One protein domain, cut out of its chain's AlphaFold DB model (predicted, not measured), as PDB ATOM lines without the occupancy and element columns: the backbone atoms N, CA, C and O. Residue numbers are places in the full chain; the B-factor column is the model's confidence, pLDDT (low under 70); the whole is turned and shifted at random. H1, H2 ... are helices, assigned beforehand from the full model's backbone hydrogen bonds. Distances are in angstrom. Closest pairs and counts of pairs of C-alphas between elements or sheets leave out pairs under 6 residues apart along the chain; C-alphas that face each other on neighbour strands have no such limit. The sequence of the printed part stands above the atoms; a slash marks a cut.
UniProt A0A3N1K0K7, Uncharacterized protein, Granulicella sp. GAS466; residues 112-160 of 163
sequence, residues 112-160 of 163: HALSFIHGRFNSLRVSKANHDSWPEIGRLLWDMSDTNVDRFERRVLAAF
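AT A GLANCE: This is residues 112 to 160 of the 163 residues of an uncharacterized protein of Granulicella sp. GAS466 (UniProt A0A3N1K0K7). Two helices, H2 and H3, fold back on each other as a helical hairpin that opens like a V, and a third helix, H1, lies crosswise over the end where H2 and H3 are joined. From the end of H1 a long loop, residues 124 to 135, swings out on the side of H2 away from H3 and returns to the start of H2. The printed part has 49 residues with three named helices, in the order H1, H2, H3 along the chain, and no named strand; its class is all helix. The whole is compact, with a radius of gyration of the C-alphas of 10.2 A, and its C-alphas span 25 by 21 by 16 A.

IN THESE COORDINATES: H1 is the longest helix by residues, running from His 112 to Ser 123 with 16.3 A from first to last C-alpha; it begins at C-alpha 112, at (-33.846, -36.411, -6.840). Residues 124 to 135 belong to no named element. H2 runs from Glu 136, with its C-alpha at (-15.274, -43.126, 3.160), to Met 144, and measures 12.3 A from first to last C-alpha. H3 takes residues 149 to 159 over 15.2 A and ends at C-alpha 159, at (-26.689, -48.817, 3.597).

HOW THE PARTS SIT: H1 touches H3 with residues 114 to 118 alone, and the closest C-alphas, those of Leu 114 and Glu 153, are 6.1 A apart. These two helices run opposite ways at a steep tilt of 65 degrees. H1 and H2 are close but not clearly touching, with one pair of C-alphas within 8 A, those of Phe 121 and Trp 142, 6.6 A apart. Their lines are about perpendicular, at 76 degrees. H2 and H3 form a helical hairpin and run opposite ways at a steep tilt of 39 degrees. They touch, and their closest C-alphas are those of Met 144 and Phe 152, 5.7 A apart. In H1, H2 and H3 every O i to N i+4 pair is within hydrogen-bond range.

THE WHOLE: The two C-alphas farthest apart, those of Ser 127 and Ala 158, are 28.0 A apart, while the first and last printed C-alphas, those of His 112 and Phe 160, are 16.7 A apart. The printed part has no cut. The link from H1 to H2, 12 residues, is long, and its C-alphas lie 10 to 15 A from the mean of the C-alphas; the link from H2 to H3, 4 residues, is tight. The mean pLDDT of the printed part is 84.4, and residues 126 to 129, in the long link, are under 70.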
ATOM      1  N   HIS A 112     -34.460 -37.549  -6.156       90.62
ATOM      2  CA  HIS A 112     -33.846 -36.411  -6.840       90.62
ATOM      3  C   HIS A 112     -32.359 -36.263  -6.477       90.62
ATOM      4  O   HIS A 112     -31.507 -36.247  -7.366       90.62
ATOM      5  N   ALA A 113     -32.029 -36.236  -5.181       90.56
ATOM      6  CA  ALA A 113     -30.652 -36.076  -4.714       90.56
ATOM      7  C   ALA A 113     -29.730 -37.206  -5.209       90.56
ATOM      8  O   ALA A 113     -28.620 -36.955  -5.682       90.56
ATOM      9  N   LEU A 114     -30.189 -38.456  -5.130       91.25
ATOM     10  CA  LEU A 114     -29.404 -39.624  -5.528       91.25
ATOM     11  C   LEU A 114     -29.294 -39.744  -7.046       91.25
ATOM     12  O   LEU A 114     -28.223 -40.093  -7.536       91.25
ATOM     13  N   SER A 115     -30.330 -39.378  -7.800       90.50
ATOM     14  CA  SER A 115     -30.247 -39.300  -9.263       90.50
ATOM     15  C   SER A 115     -29.229 -38.253  -9.710       90.50
ATOM     16  O   SER A 115     -28.427 -38.519 -10.607       90.50
ATOM     17  N   PHE A 116     -29.190 -37.095  -9.043       88.38
ATOM     18  CA  PHE A 116     -28.179 -36.073  -9.298       88.38
ATOM     19  C   PHE A 116     -26.762 -36.594  -9.009       88.38
ATOM     20  O   PHE A 116     -25.884 -36.507  -9.868       88.38
ATOM     21  N   ILE A 117     -26.535 -37.194  -7.834       88.69
ATOM     22  CA  ILE A 117     -25.225 -37.759  -7.458       88.69
ATOM     23  C   ILE A 117     -24.792 -38.848  -8.449       88.69
ATOM     24  O   ILE A 117     -23.662 -38.827  -8.938       88.69
ATOM     25  N   HIS A 118     -25.697 -39.767  -8.787       90.75
ATOM     26  CA  HIS A 118     -25.455 -40.846  -9.745       90.75
ATOM     27  C   HIS A 118     -25.069 -40.314 -11.125       90.75
ATOM     28  O   HIS A 118     -24.059 -40.736 -11.694       90.75
ATOM     29  N   GLY A 119     -25.825 -39.340 -11.637       87.88
ATOM     30  CA  GLY A 119     -25.529 -38.679 -12.902       87.88
ATOM     31  C   GLY A 119     -24.164 -37.990 -12.884       87.88
ATOM     32  O   GLY A 119     -23.398 -38.097 -13.846       87.88
ATOM     33  N   ARG A 120     -23.798 -37.344 -11.771       84.44
ATOM     34  CA  ARG A 120     -22.490 -36.684 -11.603       84.44
ATOM     35  C   ARG A 120     -21.334 -37.677 -11.570       84.44
ATOM     36  O   ARG A 120     -20.308 -37.421 -12.195       84.44
ATOM     37  N   PHE A 121     -21.474 -38.801 -10.876       88.00
ATOM     38  CA  PHE A 121     -20.421 -39.817 -10.828       88.00
ATOM     39  C   PHE A 121     -20.211 -40.501 -12.175       88.00
ATOM     40  O   PHE A 121     -19.069 -40.691 -12.589       88.00
ATOM     41  N   ASN A 122     -21.284 -40.786 -12.912       84.00
ATOM     42  CA  ASN A 122     -21.167 -41.436 -14.214       84.00
ATOM     43  C   ASN A 122     -20.676 -40.494 -15.319       84.00
ATOM     44  O   ASN A 122     -19.832 -40.888 -16.122       84.00
ATOM     45  N   SER A 123     -21.124 -39.235 -15.333       81.94
ATOM     46  CA  SER A 123     -20.650 -38.244 -16.316       81.94
ATOM     47  C   SER A 123     -19.176 -37.865 -16.137       81.94
ATOM     48  O   SER A 123     -18.513 -37.501 -17.106       81.94
ATOM     49  N   LEU A 124     -18.640 -37.982 -14.918       74.81
ATOM     50  CA  LEU A 124     -17.264 -37.605 -14.579       74.81
ATOM     51  C   LEU A 124     -16.386 -38.809 -14.238       74.81
ATOM     52  O   LEU A 124     -15.338 -38.657 -13.613       74.81
ATOM     53  N   ARG A 125     -16.790 -40.014 -14.655       76.94
ATOM     54  CA  ARG A 125     -16.132 -41.246 -14.219       76.94
ATOM     55  C   ARG A 125     -14.640 -41.281 -14.545       76.94
ATOM     56  O   ARG A 125     -13.829 -41.662 -13.712       76.94
ATOM     57  N   VAL A 126     -14.289 -40.811 -15.741       69.69
ATOM     58  CA  VAL A 126     -12.901 -40.744 -16.223       69.69
ATOM     59  C   VAL A 126     -12.110 -39.629 -15.530       69.69
ATOM     60  O   VAL A 126     -10.958 -39.836 -15.167       69.69
ATOM     61  N   SER A 127     -12.712 -38.455 -15.309       66.00
ATOM     62  CA  SER A 127     -12.018 -37.302 -14.713       66.00
ATOM     63  C   SER A 127     -11.883 -37.384 -13.192       66.00
ATOM     64  O   SER A 127     -10.977 -36.773 -12.630       66.00
ATOM     65  N   LYS A 128     -12.748 -38.152 -12.522       65.88
ATOM     66  CA  LYS A 128     -12.745 -38.358 -11.066       65.88
ATOM     67  C   LYS A 128     -12.268 -39.750 -10.644       65.88
ATOM     68  O   LYS A 128     -12.443 -40.114  -9.490       65.88
ATOM     69  N   ALA A 129     -11.625 -40.498 -11.544       66.12
ATOM     70  CA  ALA A 129     -11.098 -41.834 -11.252       66.12
ATOM     71  C   ALA A 129     -10.082 -41.850 -10.088       66.12
ATOM     72  O   ALA A 129     -10.008 -42.829  -9.358       66.12
ATOM     73  N   ASN A 130      -9.357 -40.746  -9.862       72.12
ATOM     74  CA  ASN A 130      -8.487 -40.574  -8.693       72.12
ATOM     75  C   ASN A 130      -9.266 -39.968  -7.511       72.12
ATOM     76  O   ASN A 130      -9.078 -38.802  -7.162       72.12
ATOM     77  N   HIS A 131     -10.156 -40.752  -6.900       72.38
ATOM     78  CA  HIS A 131     -10.968 -40.350  -5.740       72.38
ATOM     79  C   HIS A 131     -10.465 -40.942  -4.408       72.38
ATOM     80  O   HIS A 131     -11.200 -40.980  -3.421       72.38
ATOM     81  N   ASP A 132      -9.219 -41.418  -4.345       74.69
ATOM     82  CA  ASP A 132      -8.661 -42.067  -3.145       74.69
ATOM     83  C   ASP A 132      -8.633 -41.146  -1.919       74.69
ATOM     84  O   ASP A 132      -8.771 -41.607  -0.786       74.69
ATOM     85  N   SER A 133      -8.532 -39.832  -2.138       81.25
ATOM     86  CA  SER A 133      -8.575 -38.812  -1.085       81.25
ATOM     87  C   SER A 133      -9.983 -38.506  -0.566       81.25
ATOM     88  O   SER A 133     -10.123 -37.734   0.385       81.25
ATOM     89  N   TRP A 134     -11.035 -39.070  -1.169       83.81
ATOM     90  CA  TRP A 134     -12.399 -38.807  -0.723       83.81
ATOM     91  C   TRP A 134     -12.669 -39.468   0.633       83.81
ATOM     92  O   TRP A 134     -12.151 -40.551   0.915       83.81
ATOM     93  N   PRO A 135     -13.525 -38.859   1.471       84.38
ATOM     94  CA  PRO A 135     -14.039 -39.512   2.668       84.38
ATOM     95  C   PRO A 135     -14.689 -40.861   2.337       84.38
ATOM     96  O   PRO A 135     -15.202 -41.058   1.234       84.38
ATOM     97  N   GLU A 136     -14.725 -41.769   3.314       86.69
ATOM     98  CA  GLU A 136     -15.274 -43.126   3.160       86.69
ATOM     99  C   GLU A 136     -16.666 -43.136   2.515       86.69
ATOM    100  O   GLU A 136     -16.903 -43.881   1.568       86.69
ATOM    101  N   ILE A 137     -17.543 -42.229   2.952       85.25
ATOM    102  CA  ILE A 137     -18.887 -42.053   2.397       85.25
ATOM    103  C   ILE A 137     -18.874 -41.751   0.891       85.25
ATOM    104  O   ILE A 137     -19.677 -42.297   0.140       85.25
ATOM    105  N   GLY A 138     -17.943 -40.914   0.430       85.44
ATOM    106  CA  GLY A 138     -17.824 -40.541  -0.976       85.44
ATOM    107  C   GLY A 138     -17.374 -41.714  -1.839       85.44
ATOM    108  O   GLY A 138     -17.938 -41.931  -2.910       85.44
ATOM    109  N   ARG A 139     -16.410 -42.505  -1.350       86.88
ATOM    110  CA  ARG A 139     -15.954 -43.727  -2.030       86.88
ATOM    111  C   ARG A 139     -17.052 -44.788  -2.068       86.88
ATOM    112  O   ARG A 139     -17.307 -45.354  -3.123       86.88
ATOM    113  N   LEU A 140     -17.782 -44.977  -0.967       87.38
ATOM    114  CA  LEU A 140     -18.891 -45.927  -0.920       87.38
ATOM    115  C   LEU A 140     -19.986 -45.576  -1.937       87.38
ATOM    116  O   LEU A 140     -20.455 -46.446  -2.667       87.38
ATOM    117  N   LEU A 141     -20.378 -44.299  -2.016       89.56
ATOM    118  CA  LEU A 141     -21.353 -43.842  -3.007       89.56
ATOM    119  C   LEU A 141     -20.829 -44.030  -4.442       89.56
ATOM    120  O   LEU A 141     -21.592 -44.426  -5.320       89.56
ATOM    121  N   TRP A 142     -19.543 -43.782  -4.686       87.75
ATOM    122  CA  TRP A 142     -18.925 -43.986  -5.997       87.75
ATOM    123  C   TRP A 142     -18.937 -45.455  -6.436       87.75
ATOM    124  O   TRP A 142     -19.361 -45.777  -7.548       87.75
ATOM    125  N   ASP A 143     -18.555 -46.368  -5.546       87.88
ATOM    126  CA  ASP A 143     -18.575 -47.809  -5.818       87.88
ATOM    127  C   ASP A 143     -20.007 -48.317  -6.039       87.88
ATOM    128  O   ASP A 143     -20.268 -49.245  -6.811       87.88
ATOM    129  N   MET A 144     -20.981 -47.694  -5.371       90.06
ATOM    130  CA  MET A 144     -22.389 -48.003  -5.575       90.06
ATOM    131  C   MET A 144     -22.925 -47.502  -6.921       90.06
ATOM    132  O   MET A 144     -23.880 -48.097  -7.426       90.06
ATOM    133  N   SER A 145     -22.350 -46.445  -7.507       90.12
ATOM    134  CA  SER A 145     -22.903 -45.773  -8.691       90.12
ATOM    135  C   SER A 145     -22.628 -46.479 -10.020       90.12
ATOM    136  O   SER A 145     -23.171 -46.050 -11.035       90.12
ATOM    137  N   ASP A 146     -21.847 -47.567 -10.019       85.69
ATOM    138  CA  ASP A 146     -21.561 -48.417 -11.193       85.69
ATOM    139  C   ASP A 146     -22.781 -49.217 -11.698       85.69
ATOM    140  O   ASP A 146     -22.712 -50.008 -12.633       85.69
ATOM    141  N   THR A 147     -23.929 -49.054 -11.046       87.81
ATOM    142  CA  THR A 147     -25.195 -49.673 -11.442       87.81
ATOM    143  C   THR A 147     -26.136 -48.648 -12.070       87.81
ATOM    144  O   THR A 147     -25.831 -47.463 -12.095       87.81
ATOM    145  N   ASN A 148     -27.320 -49.057 -12.536       90.50
ATOM    146  CA  ASN A 148     -28.366 -48.085 -12.884       90.50
ATOM    147  C   ASN A 148     -28.843 -47.286 -11.651       90.50
ATOM    148  O   ASN A 148     -28.605 -47.697 -10.509       90.50
ATOM    149  N   VAL A 149     -29.525 -46.163 -11.896       89.44
ATOM    150  CA  VAL A 149     -29.959 -45.218 -10.853       89.44
ATOM    151  C   VAL A 149     -30.883 -45.860  -9.808       89.44
ATOM    152  O   VAL A 149     -30.650 -45.687  -8.617       89.44
ATOM    153  N   ASP A 150     -31.831 -46.713 -10.209       90.00
ATOM    154  CA  ASP A 150     -32.762 -47.377  -9.278       90.00
ATOM    155  C   ASP A 150     -32.060 -48.368  -8.341       90.00
ATOM    156  O   ASP A 150     -32.452 -48.596  -7.191       90.00
ATOM    157  N   ARG A 151     -31.033 -49.057  -8.849       90.06
ATOM    158  CA  ARG A 151     -30.221 -49.981  -8.054       90.06
ATOM    159  C   ARG A 151     -29.255 -49.216  -7.157       90.06
ATOM    160  O   ARG A 151     -29.061 -49.643  -6.020       90.06
ATOM    161  N   PHE A 152     -28.701 -48.107  -7.636       91.81
ATOM    162  CA  PHE A 152     -27.889 -47.198  -6.833       91.81
ATOM    163  C   PHE A 152     -28.700 -46.661  -5.650       91.81
ATOM    164  O   PHE A 152     -28.316 -46.882  -4.505       91.81
ATOM    165  N   GLU A 153     -29.869 -46.074  -5.913       90.81
ATOM    166  CA  GLU A 153     -30.755 -45.517  -4.891       90.81
ATOM    167  C   GLU A 153     -31.105 -46.550  -3.815       90.81
ATOM    168  O   GLU A 153     -30.900 -46.305  -2.626       90.81
ATOM    169  N   ARG A 154     -31.547 -47.750  -4.217       89.69
ATOM    170  CA  ARG A 154     -31.874 -48.827  -3.267       89.69
ATOM    171  C   ARG A 154     -30.688 -49.243  -2.402       89.69
ATOM    172  O   ARG A 154     -30.875 -49.497  -1.216       89.69
ATOM    173  N   ARG A 155     -29.483 -49.335  -2.975       90.81
ATOM    174  CA  ARG A 155     -28.268 -49.699  -2.224       90.81
ATOM    175  C   ARG A 155     -27.905 -48.622  -1.210       90.81
ATOM    176  O   ARG A 155     -27.610 -48.963  -0.071       90.81
ATOM    177  N   VAL A 156     -27.969 -47.354  -1.609       89.12
ATOM    178  CA  VAL A 156     -27.662 -46.221  -0.730       89.12
ATOM    179  C   VAL A 156     -28.662 -46.154   0.421       89.12
ATOM    180  O   VAL A 156     -28.258 -46.164   1.580       89.12
ATOM    181  N   LEU A 157     -29.965 -46.191   0.135       86.88
ATOM    182  CA  LEU A 157     -31.002 -46.129   1.171       86.88
ATOM    183  C   LEU A 157     -30.999 -47.342   2.116       86.88
ATOM    184  O   LEU A 157     -31.457 -47.224   3.247       86.88
ATOM    185  N   ALA A 158     -30.487 -48.498   1.679       86.62
ATOM    186  CA  ALA A 158     -30.303 -49.667   2.540       86.62
ATOM    187  C   ALA A 158     -29.028 -49.592   3.399       86.62
ATOM    188  O   ALA A 158     -29.002 -50.148   4.496       86.62
ATOM    189  N   ALA A 159     -27.974 -48.933   2.908       83.06
ATOM    190  CA  ALA A 159     -26.689 -48.817   3.597       83.06
ATOM    191  C   ALA A 159     -26.692 -47.759   4.714       83.06
ATOM    192  O   ALA A 159     -25.926 -47.884   5.668       83.06
ATOM    193  N   PHE A 160     -27.554 -46.742   4.617       73.06
ATOM    194  CA  PHE A 160     -27.706 -45.702   5.636       73.06
ATOM    195  C   PHE A 160     -29.014 -45.910   6.404       73.06
ATOM    196  O   PHE A 160     -30.074 -45.507   5.914       73.06
TER     197      PHE A 160